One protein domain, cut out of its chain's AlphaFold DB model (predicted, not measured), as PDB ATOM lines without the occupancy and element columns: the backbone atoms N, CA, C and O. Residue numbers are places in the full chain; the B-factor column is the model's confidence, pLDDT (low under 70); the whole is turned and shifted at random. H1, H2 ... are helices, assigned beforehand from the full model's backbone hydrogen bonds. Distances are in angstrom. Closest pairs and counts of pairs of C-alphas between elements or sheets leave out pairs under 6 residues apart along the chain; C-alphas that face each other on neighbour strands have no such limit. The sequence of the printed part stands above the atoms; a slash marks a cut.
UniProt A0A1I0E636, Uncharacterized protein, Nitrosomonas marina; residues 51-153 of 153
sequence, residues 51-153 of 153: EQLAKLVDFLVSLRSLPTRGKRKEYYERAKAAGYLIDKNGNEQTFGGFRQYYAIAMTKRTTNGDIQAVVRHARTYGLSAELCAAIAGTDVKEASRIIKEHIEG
ATOM      1  N   GLU A  51       5.360  -7.275 -23.888       85.31
ATOM      2  CA  GLU A  51       5.058  -8.658 -24.265       85.31
ATOM      3  C   GLU A  51       5.974  -9.673 -23.578       85.31
ATOM      4  O   GLU A  51       5.507 -10.713 -23.115       85.31
ATOM      5  N   GLN A  52       7.280  -9.396 -23.507       87.56
ATOM      6  CA  GLN A  52       8.235 -10.286 -22.844       87.56
ATOM      7  C   GLN A  52       7.934 -10.400 -21.349       87.56
ATOM      8  O   GLN A  52       7.988 -11.495 -20.793       87.56
ATOM      9  N   LEU A  53       7.554  -9.294 -20.712       87.12
ATOM     10  CA  LEU A  53       7.146  -9.289 -19.312       87.12
ATOM     11  C   LEU A  53       5.838 -10.038 -19.070       87.12
ATOM     12  O   LEU A  53       5.755 -10.796 -18.105       87.12
ATOM     13  N   ALA A  54       4.837  -9.858 -19.932       87.94
ATOM     14  CA  ALA A  54       3.592 -10.614 -19.843       87.94
ATOM     15  C   ALA A  54       3.863 -12.122 -19.967       87.94
ATOM     16  O   ALA A  54       3.472 -12.893 -19.092       87.94
ATOM     17  N   LYS A  55       4.658 -12.524 -20.967       91.19
ATOM     18  CA  LYS A  55       5.092 -13.918 -21.159       91.19
ATOM     19  C   LYS A  55       5.874 -14.459 -19.962       91.19
ATOM     20  O   LYS A  55       5.639 -15.591 -19.552       91.19
ATOM     21  N   LEU A  56       6.769 -13.661 -19.376       90.88
ATOM     22  CA  LEU A  56       7.488 -14.022 -18.153       90.88
ATOM     23  C   LEU A  56       6.509 -14.270 -16.998       90.88
ATOM     24  O   LEU A  56       6.623 -15.281 -16.309       90.88
ATOM     25  N   VAL A  57       5.551 -13.368 -16.773       90.25
ATOM     26  CA  VAL A  57       4.556 -13.513 -15.702       90.25
ATOM     27  C   VAL A  57       3.697 -14.755 -15.922       90.25
ATOM     28  O   VAL A  57       3.534 -15.542 -14.991       90.25
ATOM     29  N   ASP A  58       3.203 -14.978 -17.136       91.56
ATOM     30  CA  ASP A  58       2.380 -16.143 -17.465       91.56
ATOM     31  C   ASP A  58       3.157 -17.453 -17.318       91.56
ATOM     32  O   ASP A  58       2.657 -18.417 -16.732       91.56
ATOM     33  N   PHE A  59       4.422 -17.472 -17.744       91.88
ATOM     34  CA  PHE A  59       5.326 -18.587 -17.490       91.88
ATOM     35  C   PHE A  59       5.458 -18.862 -15.987       91.88
ATOM     36  O   PHE A  59       5.272 -19.996 -15.546       91.88
ATOM     37  N   LEU A  60       5.705 -17.837 -15.170       89.62
ATOM     38  CA  LEU A  60       5.812 -17.990 -13.717       89.62
ATOM     39  C   LEU A  60       4.507 -18.484 -13.071       89.62
ATOM     40  O   LEU A  60       4.564 -19.277 -12.129       89.62
ATOM     41  N   VAL A  61       3.346 -18.064 -13.580       88.62
ATOM     42  CA  VAL A  61       2.031 -18.571 -13.149       88.62
ATOM     43  C   VAL A  61       1.873 -20.054 -13.506       88.62
ATOM     44  O   VAL A  61       1.398 -20.835 -12.677       88.62
ATOM     45  N   SER A  62       2.322 -20.459 -14.699       88.88
ATOM     46  CA  SER A  62       2.234 -21.841 -15.200       88.88
ATOM     47  C   SER A  62       3.100 -22.846 -14.431       88.88
ATOM     48  O   SER A  62       2.811 -24.045 -14.436       88.88
ATOM     49  N   LEU A  63       4.132 -22.378 -13.718       85.31
ATOM     50  CA  LEU A  63       4.987 -23.199 -12.860       85.31
ATOM     51  C   LEU A  63       4.211 -23.635 -11.598       85.31
ATOM     52  O   LEU A  63       4.400 -23.149 -10.480       85.31
ATOM     53  N   ARG A  64       3.298 -24.595 -11.786       65.81
ATOM     54  CA  ARG A  64       2.335 -25.099 -10.793       65.81
ATOM     55  C   ARG A  64       2.995 -25.735  -9.562       65.81
ATOM     56  O   ARG A  64       2.370 -25.767  -8.505       65.81
ATOM     57  N   SER A  65       4.242 -26.198  -9.669       63.91
ATOM     58  CA  SER A  65       4.810 -27.236  -8.794       63.91
ATOM     59  C   SER A  65       5.705 -26.791  -7.632       63.91
ATOM     60  O   SER A  65       6.205 -27.660  -6.925       63.91
ATOM     61  N   LEU A  66       5.944 -25.498  -7.386       55.22
ATOM     62  CA  LEU A  66       6.883 -25.090  -6.327       55.22
ATOM     63  C   LEU A  66       6.146 -24.464  -5.126       55.22
ATOM     64  O   LEU A  66       5.662 -23.334  -5.248       55.22
ATOM     65  N   PRO A  67       6.081 -25.148  -3.963       53.22
ATOM     66  CA  PRO A  67       5.459 -24.612  -2.759       53.22
ATOM     67  C   PRO A  67       6.277 -23.446  -2.177       53.22
ATOM     68  O   PRO A  67       7.472 -23.542  -1.905       53.22
ATOM     69  N   THR A  68       5.605 -22.309  -2.042       56.44
ATOM     70  CA  THR A  68       5.542 -21.373  -0.905       56.44
ATOM     71  C   THR A  68       6.656 -21.337   0.167       56.44
ATOM     72  O   THR A  68       6.358 -21.351   1.351       56.44
ATOM     73  N   ARG A  69       7.937 -21.181  -0.197       49.75
ATOM     74  CA  ARG A  69       8.947 -20.275   0.438       49.75
ATOM     75  C   ARG A  69      10.358 -20.655  -0.025       49.75
ATOM     76  O   ARG A  69      10.665 -21.813  -0.245       49.75
ATOM     77  N   GLY A  70      11.236 -19.665  -0.194       58.16
ATOM     78  CA  GLY A  70      12.666 -19.884  -0.485       58.16
ATOM     79  C   GLY A  70      13.038 -20.120  -1.956       58.16
ATOM     80  O   GLY A  70      14.166 -19.839  -2.345       58.16
ATOM     81  N   LYS A  71      12.089 -20.503  -2.816       73.19
ATOM     82  CA  LYS A  71      12.379 -20.907  -4.205       73.19
ATOM     83  C   LYS A  71      12.449 -19.781  -5.240       73.19
ATOM     84  O   LYS A  71      12.589 -20.062  -6.421       73.19
ATOM     85  N   ARG A  72      12.412 -18.499  -4.846       80.44
ATOM     86  CA  ARG A  72      12.492 -17.369  -5.810       80.44
ATOM     87  C   ARG A  72      13.715 -17.467  -6.725       80.44
ATOM     88  O   ARG A  72      13.625 -17.110  -7.890       80.44
ATOM     89  N   LYS A  73      14.836 -17.964  -6.191       83.81
ATOM     90  CA  LYS A  73      16.042 -18.230  -6.976       83.81
ATOM     91  C   LYS A  73      15.804 -19.333  -8.014       83.81
ATOM     92  O   LYS A  73      16.144 -19.138  -9.163       83.81
ATOM     93  N   GLU A  74      15.136 -20.429  -7.659       86.00
ATOM     94  CA  GLU A  74      14.790 -21.497  -8.615       86.00
ATOM     95  C   GLU A  74      13.878 -21.002  -9.746       86.00
ATOM     96  O   GLU A  74      14.082 -21.361 -10.901       86.00
ATOM     97  N   TYR A  75      12.888 -20.157  -9.439       87.19
ATOM     98  CA  TYR A  75      12.040 -19.549 -10.470       87.19
ATOM     99  C   TYR A  75      12.839 -18.626 -11.398       87.19
ATOM    100  O   TYR A  75      12.585 -18.615 -12.599       87.19
ATOM    101  N   TYR A  76      13.811 -17.886 -10.855       87.50
ATOM    102  CA  TYR A  76      14.731 -17.072 -11.648       87.50
ATOM    103  C   TYR A  76      15.580 -17.938 -12.580       87.50
ATOM    104  O   TYR A  76      15.584 -17.692 -13.779       87.50
ATOM    105  N   GLU A  77      16.211 -18.998 -12.066       87.62
ATOM    106  CA  GLU A  77      17.008 -19.920 -12.886       87.62
ATOM    107  C   GLU A  77      16.162 -20.596 -13.976       87.62
ATOM    108  O   GLU A  77      16.606 -20.736 -15.110       87.62
ATOM    109  N   ARG A  78      14.908 -20.967 -13.678       88.31
ATOM    110  CA  ARG A  78      13.989 -21.526 -14.684       88.31
ATOM    111  C   ARG A  78      13.591 -20.504 -15.742       88.31
ATOM    112  O   ARG A  78      13.571 -20.840 -16.920       88.31
ATOM    113  N   ALA A  79      13.281 -19.274 -15.340       88.00
ATOM    114  CA  ALA A  79      12.963 -18.199 -16.274       88.00
ATOM    115  C   ALA A  79      14.172 -17.834 -17.149       88.00
ATOM    116  O   ALA A  79      14.007 -17.574 -18.338       88.00
ATOM    117  N   LYS A  80      15.383 -17.883 -16.579       88.06
ATOM    118  CA  LYS A  80      16.650 -17.722 -17.295       88.06
ATOM    119  C   LYS A  80      16.858 -18.835 -18.317       88.06
ATOM    120  O   LYS A  80      17.075 -18.544 -19.486       88.06
ATOM    121  N   ALA A  81      16.742 -20.095 -17.894       87.69
ATOM    122  CA  ALA A  81      16.906 -21.261 -18.762       87.69
ATOM    123  C   ALA A  81      15.878 -21.293 -19.905       87.69
ATOM    124  O   ALA A  81      16.191 -21.740 -21.002       87.69
ATOM    125  N   ALA A  82      14.670 -20.786 -19.660       87.19
ATOM    126  CA  ALA A  82      13.628 -20.643 -20.670       87.19
ATOM    127  C   ALA A  82      13.769 -19.375 -21.542       87.19
ATOM    128  O   ALA A  82      12.952 -19.153 -22.429       87.19
ATOM    129  N   GLY A  83      14.782 -18.533 -21.302       87.12
ATOM    130  CA  GLY A  83      15.063 -17.345 -22.113       87.12
ATOM    131  C   GLY A  83      14.133 -16.150 -21.872       87.12
ATOM    132  O   GLY A  83      14.196 -15.177 -22.614       87.12
ATOM    133  N   TYR A  84      13.297 -16.165 -20.829       87.12
ATOM    134  CA  TYR A  84      12.352 -15.072 -20.540       87.12
ATOM    135  C   TYR A  84      12.990 -13.842 -19.883       87.12
ATOM    136  O   TYR A  84      12.318 -12.832 -19.683       87.12
ATOM    137  N   LEU A  85      14.264 -13.932 -19.500       85.44
ATOM    138  CA  LEU A  85      14.980 -12.861 -18.804       85.44
ATOM    139  C   LEU A  85      15.959 -12.100 -19.695       85.44
ATOM    140  O   LEU A  85      16.635 -11.218 -19.188       85.44
ATOM    141  N   ILE A  86      16.057 -12.429 -20.980       85.38
ATOM    142  CA  ILE A  86      17.034 -11.832 -21.894       85.38
ATOM    143  C   ILE A  86      16.287 -10.947 -22.898       85.38
ATOM    144  O   ILE A  86      15.314 -11.386 -23.516       85.38
ATOM    145  N   ASP A  87      16.706  -9.689 -23.047       82.25
ATOM    146  CA  ASP A  87      16.159  -8.799 -24.078       82.25
ATOM    147  C   ASP A  87      16.742  -9.102 -25.476       82.25
ATOM    148  O   ASP A  87      17.658  -9.905 -25.652       82.25
ATOM    149  N   LYS A  88      16.223  -8.415 -26.499       77.25
ATOM    150  CA  LYS A  88      16.689  -8.526 -27.895       77.25
ATOM    151  C   LYS A  88      18.169  -8.166 -28.124       77.25
ATOM    152  O   LYS A  88      18.737  -8.569 -29.131       77.25
ATOM    153  N   ASN A  89      18.773  -7.404 -27.220       77.81
ATOM    154  CA  ASN A  89      20.168  -6.972 -27.235       77.81
ATOM    155  C   ASN A  89      21.068  -7.868 -26.359       77.81
ATOM    156  O   ASN A  89      22.247  -7.566 -26.194       77.81
ATOM    157  N   GLY A  90      20.531  -8.945 -25.773       78.81
ATOM    158  CA  GLY A  90      21.276  -9.838 -24.886       78.81
ATOM    159  C   GLY A  90      21.389  -9.340 -23.442       78.81
ATOM    160  O   GLY A  90      22.135  -9.926 -22.659       78.81
ATOM    161  N   ASN A  91      20.656  -8.287 -23.063       81.12
ATOM    162  CA  ASN A  91      20.676  -7.785 -21.691       81.12
ATOM    163  C   ASN A  91      19.840  -8.690 -20.786       81.12
ATOM    164  O   ASN A  91      18.640  -8.862 -21.005       81.12
ATOM    165  N   GLU A  92      20.464  -9.244 -19.747       80.69
ATOM    166  CA  GLU A  92      19.777 -10.096 -18.781       80.69
ATOM    167  C   GLU A  92      19.137  -9.271 -17.655       80.69
ATOM    168  O   GLU A  92      19.776  -8.447 -16.994       80.69
ATOM    169  N   GLN A  93      17.863  -9.540 -17.384       80.25
ATOM    170  CA  GLN A  93      17.137  -8.959 -16.272       80.25
ATOM    171  C   GLN A  93      17.773  -9.397 -14.949       80.25
ATOM    172  O   GLN A  93      17.894 -10.585 -14.630       80.25
ATOM    173  N   THR A  94      18.131  -8.415 -14.127       81.44
ATOM    174  CA  THR A  94      18.708  -8.684 -12.809       81.44
ATOM    175  C   THR A  94      17.712  -9.402 -11.896       81.44
ATOM    176  O   THR A  94      16.495  -9.196 -11.967       81.44
ATOM    177  N   PHE A  95      18.228 -10.180 -10.940       80.50
ATOM    178  CA  PHE A  95      17.399 -10.802  -9.901       80.50
ATOM    179  C   PHE A  95      16.568  -9.774  -9.108       80.50
ATOM    180  O   PHE A  95      15.458 -10.067  -8.658       80.50
ATOM    181  N   GLY A  96      17.086  -8.550  -8.946       77.44
ATOM    182  CA  GLY A  96      16.375  -7.441  -8.309       77.44
ATOM    183  C   GLY A  96      15.106  -7.044  -9.062       77.44
ATOM    184  O   GLY A  96      14.048  -6.937  -8.442       77.44
ATOM    185  N   GLY A  97      15.192  -6.902 -10.388       78.31
ATOM    186  CA  GLY A  97      14.035  -6.615 -11.237       78.31
ATOM    187  C   GLY A  97      13.073  -7.801 -11.350       78.31
ATOM    188  O   GLY A  97      11.863  -7.630 -11.229       78.31
ATOM    189  N   PHE A  98      13.599  -9.025 -11.457       85.44
ATOM    190  CA  PHE A  98      12.795 -10.252 -11.486       85.44
ATOM    191  C   PHE A  98      11.851 -10.393 -10.281       85.44
ATOM    192  O   PHE A  98      10.726 -10.871 -10.415       85.44
ATOM    193  N   ARG A  99      12.283  -9.960  -9.088       86.94
ATOM    194  CA  ARG A  99      11.485 -10.073  -7.856       86.94
ATOM    195  C   ARG A  99      10.112  -9.411  -7.950       86.94
ATOM    196  O   ARG A  99       9.189  -9.906  -7.308       86.94
ATOM    197  N   GLN A 100       9.993  -8.320  -8.702       87.31
ATOM    198  CA  GLN A 100       8.733  -7.597  -8.876       87.31
ATOM    199  C   GLN A 100       7.760  -8.433  -9.713       87.31
ATOM    200  O   GLN A 100       6.661  -8.736  -9.259       87.31
ATOM    201  N   TYR A 101       8.204  -8.918 -10.874       88.44
ATOM    202  CA  TYR A 101       7.396  -9.770 -11.755       88.44
ATOM    203  C   TYR A 101       7.043 -11.111 -11.115       88.44
ATOM    204  O   TYR A 101       5.930 -11.598 -11.282       88.44
ATOM    205  N   TYR A 102       7.941 -11.670 -10.300       89.25
ATOM    206  CA  TYR A 102       7.627 -12.834  -9.478       89.25
ATOM    207  C   TYR A 102       6.494 -12.547  -8.484       89.25
ATOM    208  O   TYR A 102       5.573 -13.348  -8.369       89.25
ATOM    209  N   ALA A 103       6.541 -11.420  -7.765       88.38
ATOM    210  CA  ALA A 103       5.479 -11.054  -6.828       88.38
ATOM    211  C   ALA A 103       4.135 -10.866  -7.550       88.38
ATOM    212  O   ALA A 103       3.129 -11.417  -7.116       88.38
ATOM    213  N   ILE A 104       4.150 -10.199  -8.706       89.94
ATOM    214  CA  ILE A 104       2.976 -10.011  -9.563       89.94
ATOM    215  C   ILE A 104       2.416 -11.348 -10.063       89.94
ATOM    216  O   ILE A 104       1.210 -11.564  -9.980       89.94
ATOM    217  N   ALA A 105       3.267 -12.274 -10.511       90.06
ATOM    218  CA  ALA A 105       2.849 -13.612 -10.925       90.06
ATOM    219  C   ALA A 105       2.218 -14.405  -9.773       90.06
ATOM    220  O   ALA A 105       1.212 -15.087  -9.961       90.06
ATOM    221  N   MET A 106       2.774 -14.299  -8.563       89.75
ATOM    222  CA  MET A 106       2.175 -14.928  -7.386       89.75
ATOM    223  C   MET A 106       0.820 -14.309  -7.053       89.75
ATOM    224  O   MET A 106      -0.113 -15.063  -6.806       89.75
ATOM    225  N   THR A 107       0.681 -12.982  -7.129       90.25
ATOM    226  CA  THR A 107      -0.607 -12.300  -6.946       90.25
ATOM    227  C   THR A 107      -1.628 -12.778  -7.975       90.25
ATOM    228  O   THR A 107      -2.675 -13.285  -7.578       90.25
ATOM    229  N   LYS A 108      -1.282 -12.749  -9.271       90.25
ATOM    230  CA  LYS A 108      -2.119 -13.257 -10.375       90.25
ATOM    231  C   LYS A 108      -2.554 -14.702 -10.142       90.25
ATOM    232  O   LYS A 108      -3.698 -15.052 -10.401       90.25
ATOM    233  N   ARG A 109      -1.672 -15.541  -9.599       87.44
ATOM    234  CA  ARG A 109      -2.002 -16.922  -9.237       87.44
ATOM    235  C   ARG A 109      -2.944 -17.006  -8.035       87.44
ATOM    236  O   ARG A 109      -3.903 -17.764  -8.084       87.44
ATOM    237  N   THR A 110      -2.676 -16.270  -6.957       88.44
ATOM    238  CA  THR A 110      -3.493 -16.316  -5.731       88.44
ATOM    239  C   THR A 110      -4.899 -15.773  -5.934       88.44
ATOM    240  O   THR A 110      -5.826 -16.249  -5.292       88.44
ATOM    241  N   THR A 111      -5.062 -14.807  -6.836       88.94
ATOM    242  CA  THR A 111      -6.352 -14.185  -7.139       88.94
ATOM    243  C   THR A 111      -7.053 -14.839  -8.329       88.94
ATOM    244  O   THR A 111      -8.016 -14.286  -8.844       88.94
ATOM    245  N   ASN A 112      -6.569 -16.003  -8.788       86.75
ATOM    246  CA  ASN A 112      -7.089 -16.717  -9.960       86.75
ATOM    247  C   ASN A 112      -7.223 -15.833 -11.214       86.75
ATOM    248  O   ASN A 112      -8.144 -16.000 -12.007       86.75
ATOM    249  N   GLY A 113      -6.295 -14.894 -11.403       84.94
ATOM    250  CA  GLY A 113      -6.285 -13.993 -12.549       84.94
ATOM    251  C   GLY A 113      -7.195 -12.773 -12.423       84.94
ATOM    252  O   GLY A 113      -7.428 -12.130 -13.439       84.94
ATOM    253  N   ASP A 114      -7.682 -12.427 -11.224       93.00
ATOM    254  CA  ASP A 114      -8.450 -11.190 -11.022       93.00
ATOM    255  C   ASP A 114      -7.672  -9.959 -11.518       93.00
ATOM    256  O   ASP A 114      -6.632  -9.580 -10.962       93.00
ATOM    257  N   ILE A 115      -8.213  -9.335 -12.565       92.44
ATOM    258  CA  ILE A 115      -7.638  -8.187 -13.262       92.44
ATOM    259  C   ILE A 115      -7.429  -7.029 -12.286       92.44
ATOM    260  O   ILE A 115      -6.360  -6.417 -12.283       92.44
ATOM    261  N   GLN A 116      -8.403  -6.749 -11.415       93.06
ATOM    262  CA  GLN A 116      -8.340  -5.585 -10.535       93.06
ATOM    263  C   GLN A 116      -7.223  -5.743  -9.501       93.06
ATOM    264  O   GLN A 116      -6.418  -4.828  -9.303       93.06
ATOM    265  N   ALA A 117      -7.116  -6.922  -8.888       91.69
ATOM    266  CA  ALA A 117      -6.053  -7.216  -7.937       91.69
ATOM    267  C   ALA A 117      -4.660  -7.209  -8.589       91.69
ATOM    268  O   ALA A 117      -3.713  -6.664  -8.013       91.69
ATOM    269  N   VAL A 118      -4.525  -7.759  -9.801       91.81
ATOM    270  CA  VAL A 118      -3.250  -7.782 -10.535       91.81
ATOM    271  C   VAL A 118      -2.815  -6.374 -10.933       91.81
ATOM    272  O   VAL A 118      -1.664  -6.011 -10.686       91.81
ATOM    273  N   VAL A 119      -3.721  -5.559 -11.483       91.12
ATOM    274  CA  VAL A 119      -3.432  -4.173 -11.884       91.12
ATOM    275  C   VAL A 119      -3.064  -3.319 -10.672       91.12
ATOM    276  O   VAL A 119      -2.054  -2.614 -10.711       91.12
ATOM    277  N   ARG A 120      -3.816  -3.416  -9.566       91.56
ATOM    278  CA  ARG A 120      -3.496  -2.699  -8.318       91.56
ATOM    279  C   ARG A 120      -2.123  -3.094  -7.789       91.56
ATOM    280  O   ARG A 120      -1.304  -2.230  -7.484       91.56
ATOM    281  N   HIS A 121      -1.823  -4.392  -7.744       91.00
ATOM    282  CA  HIS A 121      -0.534  -4.868  -7.255       91.00
ATOM    283  C   HIS A 121       0.629  -4.450  -8.163       91.00
ATOM    284  O   HIS A 121       1.648  -3.964  -7.672       91.00
ATOM    285  N   ALA A 122       0.472  -4.559  -9.483       87.50
ATOM    286  CA  ALA A 122       1.439  -4.065 -10.461       87.50
ATOM    287  C   ALA A 122       1.687  -2.556 -10.299       87.50
ATOM    288  O   ALA A 122       2.833  -2.098 -10.354       87.50
ATOM    289  N   ARG A 123       0.635  -1.785 -10.000       89.19
ATOM    290  CA  ARG A 123       0.739  -0.344  -9.768       89.19
ATOM    291  C   ARG A 123       1.544   0.012  -8.519       89.19
ATOM    292  O   ARG A 123       2.251   1.016  -8.551       89.19
ATOM    293  N   THR A 124       1.542  -0.822  -7.473       89.38
ATOM    294  CA  THR A 124       2.393  -0.599  -6.279       89.38
ATOM    295  C   THR A 124       3.895  -0.585  -6.593       89.38
ATOM    296  O   THR A 124       4.678   0.014  -5.854       89.38
ATOM    297  N   TYR A 125       4.306  -1.195  -7.710       84.75
ATOM    298  CA  TYR A 125       5.681  -1.171  -8.214       84.75
ATOM    299  C   TYR A 125       5.959  -0.014  -9.189       84.75
ATOM    300  O   TYR A 125       7.063   0.075  -9.720       84.75
ATOM    301  N   GLY A 126       4.989   0.876  -9.424       83.56
ATOM    302  CA  GLY A 126       5.125   2.021 -10.326       83.56
ATOM    303  C   GLY A 126       5.015   1.674 -11.813       83.56
ATOM    304  O   GLY A 126       5.420   2.481 -12.646       83.56
ATOM    305  N   LEU A 127       4.474   0.500 -12.166       85.94
ATOM    306  CA  LEU A 127       4.318   0.094 -13.565       85.94
ATOM    307  C   LEU A 127       3.315   0.993 -14.315       85.94
ATOM    308  O   LEU A 127       2.377   1.550 -13.726       85.94
ATOM    309  N   SER A 128       3.549   1.155 -15.622       88.44
ATOM    310  CA  SER A 128       2.671   1.898 -16.531       88.44
ATOM    311  C   SER A 128       1.364   1.139 -16.782       88.44
ATOM    312  O   SER A 128       1.294  -0.076 -16.601       88.44
ATOM    313  N   ALA A 129       0.324   1.848 -17.233       87.62
ATOM    314  CA  ALA A 129      -0.962   1.230 -17.557       87.62
ATOM    315  C   ALA A 129      -0.839   0.155 -18.651       87.62
ATOM    316  O   ALA A 129      -1.482  -0.882 -18.547       87.62
ATOM    317  N   GLU A 130       0.028   0.362 -19.645       89.25
ATOM    318  CA  GLU A 130       0.308  -0.614 -20.707       89.25
ATOM    319  C   GLU A 130       0.892  -1.919 -20.159       89.25
ATOM    320  O   GLU A 130       0.456  -3.006 -20.526       89.25
ATOM    321  N   LEU A 131       1.849  -1.815 -19.232       87.88
ATOM    322  CA  LEU A 131       2.449  -2.979 -18.588       87.88
ATOM    323  C   LEU A 131       1.450  -3.701 -17.692       87.88
ATOM    324  O   LEU A 131       1.359  -4.926 -17.738       87.88
ATOM    325  N   CYS A 132       0.681  -2.953 -16.900       89.19
ATOM    326  CA  CYS A 132      -0.382  -3.520 -16.078       89.19
ATOM    327  C   CYS A 132      -1.417  -4.259 -16.937       89.19
ATOM    328  O   CYS A 132      -1.800  -5.373 -16.589       89.19
ATOM    329  N   ALA A 133      -1.821  -3.673 -18.066       88.88
ATOM    330  CA  ALA A 133      -2.764  -4.259 -19.010       88.88
ATOM    331  C   ALA A 133      -2.229  -5.563 -19.617       88.88
ATOM    332  O   ALA A 133      -2.900  -6.593 -19.549       88.88
ATOM    333  N   ALA A 134      -0.988  -5.550 -20.113       89.81
ATOM    334  CA  ALA A 134      -0.342  -6.724 -20.697       89.81
ATOM    335  C   ALA A 134      -0.210  -7.877 -19.688       89.81
ATOM    336  O   ALA A 134      -0.512  -9.025 -20.001       89.81
ATOM    337  N   ILE A 135       0.195  -7.572 -18.453       90.44
ATOM    338  CA  ILE A 135       0.339  -8.554 -17.372       90.44
ATOM    339  C   ILE A 135      -1.020  -9.115 -16.937       90.44
ATOM    340  O   ILE A 135      -1.138 -10.316 -16.681       90.44
ATOM    341  N   ALA A 136      -2.035  -8.261 -16.805       89.69
ATOM    342  CA  ALA A 136      -3.370  -8.669 -16.381       89.69
ATOM    343  C   ALA A 136      -4.174  -9.344 -17.506       89.69
ATOM    344  O   ALA A 136      -5.143 -10.034 -17.208       89.69
ATOM    345  N   GLY A 137      -3.756  -9.203 -18.768       89.88
ATOM    346  CA  GLY A 137      -4.485  -9.724 -19.926       89.88
ATOM    347  C   GLY A 137      -5.744  -8.915 -20.242       89.88
ATOM    348  O   GLY A 137      -6.757  -9.491 -20.622       89.88
ATOM    349  N   THR A 138      -5.693  -7.595 -20.046       92.56
ATOM    350  CA  THR A 138      -6.813  -6.665 -20.271       92.56
ATOM    351  C   THR A 138      -6.399  -5.531 -21.207       92.56
ATOM    352  O   THR A 138      -5.230  -5.405 -21.570       92.56
ATOM    353  N   ASP A 139      -7.342  -4.677 -21.599       93.75
ATOM    354  CA  ASP A 139      -7.051  -3.470 -22.365       93.75
ATOM    355  C   ASP A 139      -6.468  -2.326 -21.506       93.75
ATOM    356  O   ASP A 139      -6.640  -2.241 -20.287       93.75
ATOM    357  N   VAL A 140      -5.762  -1.403 -22.167       92.31
ATOM    358  CA  VAL A 140      -5.079  -0.276 -21.507       92.31
ATOM    359  C   VAL A 140      -6.063   0.713 -20.875       92.31
ATOM    360  O   VAL A 140      -5.725   1.344 -19.869       92.31
ATOM    361  N   LYS A 141      -7.276   0.865 -21.428       93.88
ATOM    362  CA  LYS A 141      -8.282   1.792 -20.887       93.88
ATOM    363  C   LYS A 141      -8.804   1.278 -19.552       93.88
ATOM    364  O   LYS A 141      -8.861   2.043 -18.592       93.88
ATOM    365  N   GLU A 142      -9.085  -0.015 -19.478       91.25
ATOM    366  CA  GLU A 142      -9.523  -0.704 -18.274       91.25
ATOM    367  C   GLU A 142      -8.447  -0.676 -17.186       91.25
ATOM    368  O   GLU A 142      -8.708  -0.257 -16.058       91.25
ATOM    369  N   ALA A 143      -7.193  -0.987 -17.535       90.75
ATOM    370  CA  ALA A 143      -6.081  -0.865 -16.594       90.75
ATOM    371  C   ALA A 143      -5.907   0.581 -16.092       90.75
ATOM    372  O   ALA A 143      -5.666   0.803 -14.905       90.75
ATOM    373  N   SER A 144      -6.066   1.577 -16.971       92.00
ATOM    374  CA  SER A 144      -5.983   2.997 -16.600       92.00
ATOM    375  C   SER A 144      -7.107   3.419 -15.656       92.00
ATOM    376  O   SER A 144      -6.855   4.174 -14.717       92.00
ATOM    377  N   ARG A 145      -8.332   2.928 -15.879       94.00
ATOM    378  CA  ARG A 145      -9.480   3.161 -14.997       94.00
ATOM    379  C   ARG A 145      -9.206   2.622 -13.595       94.00
ATOM    380  O   ARG A 145      -9.268   3.385 -12.637       94.00
ATOM    381  N   ILE A 146      -8.787   1.360 -13.493       90.94
ATOM    382  CA  ILE A 146      -8.465   0.713 -12.212       90.94
ATOM    383  C   ILE A 146      -7.333   1.451 -11.481       90.94
ATOM    384  O   ILE A 146      -7.364   1.588 -10.259       90.94
ATOM    385  N   ILE A 147      -6.322   1.937 -12.212       90.62
ATOM    386  CA  ILE A 147      -5.224   2.716 -11.625       90.62
ATOM    387  C   ILE A 147      -5.729   4.043 -11.047       90.62
ATOM    388  O   ILE A 147      -5.291   4.411  -9.961       90.62
ATOM    389  N   LYS A 148      -6.623   4.754 -11.746       90.50
ATOM    390  CA  LYS A 148      -7.207   6.010 -11.247       90.50
ATOM    391  C   LYS A 148      -8.024   5.779  -9.981       90.50
ATOM    392  O   LYS A 148      -7.748   6.412  -8.970       90.50
ATOM    393  N   GLU A 149      -8.920   4.793 -10.005       90.19
ATOM    394  CA  GLU A 149      -9.719   4.397  -8.837       90.19
ATOM    395  C   GLU A 149      -8.846   4.023  -7.630       90.19
ATOM    396  O   GLU A 149      -9.226   4.262  -6.492       90.19
ATOM    397  N   HIS A 150      -7.664   3.445  -7.862       83.38
ATOM    398  CA  HIS A 150      -6.728   3.085  -6.796       83.38
ATOM    399  C   HIS A 150      -5.955   4.276  -6.204       83.38
ATOM    400  O   HIS A 150      -5.431   4.162  -5.102       83.38
ATOM    401  N   ILE A 151      -5.815   5.378  -6.943       80.44
ATOM    402  CA  ILE A 151      -5.138   6.596  -6.469       80.44
ATOM    403  C   ILE A 151      -6.130   7.520  -5.753       80.44
ATOM    404  O   ILE A 151      -5.745   8.213  -4.815       80.44
ATOM    405  N   GLU A 152      -7.376   7.550  -6.223       76.50
ATOM    406  CA  GLU A 152      -8.425   8.454  -5.740       76.50
ATOM    407  C   GLU A 152      -9.247   7.882  -4.568       76.50
ATOM    408  O   GLU A 152      -9.938   8.652  -3.901       76.50
ATOM    409  N   GLY A 153      -9.184   6.568  -4.318       59.09
ATOM    410  CA  GLY A 153      -9.876   5.873  -3.221       59.09
ATOM    411  C   GLY A 153      -8.968   5.508  -2.057       59.09
ATOM    412  O   GLY A 153      -9.442   5.625  -0.906       59.09
TER     413      GLY A 153
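AT A GLANCE: This is residues 51 to 153 of the 153 residues of an uncharacterized protein of Nitrosomonas marina (UniProt A0A1I0E636). Six short helices, mostly crossed, follow one another from H2 at one end to H6 at the other. H1 and H3 cross next to H2, H4 and H5 come between them and H6, and the long link from H2 to H3, residues 82 to 94, has no named element, its C-alphas lying 12 to 21 A from the mean of all C-alphas. The printed part has 103 residues, with H1 to H6 in chain order and no named strand: all helix. It is compact, with a radius of gyration of the C-alphas of 13.6 A and spans of 39 by 34 by 20 A.

HOW THE PARTS SIT: H1, residues 51 to 62, touches H3, residues 95 to 110, at a steep tilt of 57 degrees; the closest C-alphas, of Val 57 and Ala 105, are 5.1 A apart. Residues 56 to 60 of H1 alone touch H2, residues 72 to 81, the closest C-alphas being those of Leu 56 and Ala 79, 7.1 A apart. H3 and H4, residues 115 to 124, form a helical hairpin at a shallow tilt of 26 degrees, opposite ways; residues 104 to 108 of H3 alone touch H4, closest at the C-alphas of Lys 108 and Val 118, 5.6 A. H1 touches H5, residues 129 to 136, at a shallow tilt of 28 degrees, the C-alphas of Ala 54 and Ile 135 closest at 4.6 A. H6, residues 140 to 152, is about perpendicular to H5, at 75 degrees, and touches it, closest at the C-alphas of Ala 133 and Val 140, 5.2 A. H2 is apart from H4, H5 and H6. Every O i to N i+4 pair is within hydrogen-bond range in H1, H2, H4, H5 and H6, and 10 of 12 are in H3.

IN THESE COORDINATES: H1 begins at C-alpha 51 (5.058, -8.658, -24.265) and is 16.2 A long. H3 is the longest, 22.0 A; H6, 18.3 A, ends at C-alpha 152 (-8.425, 8.454, -5.740).

THE WHOLE: The farthest C-alphas, of Ala 81 and Gly 153, are 41.2 A apart. The printed part has no cut; the H2 to H3 link, residues 82 to 94, is long. The pLDDT is under 70 at residues 64 to 70 and 153.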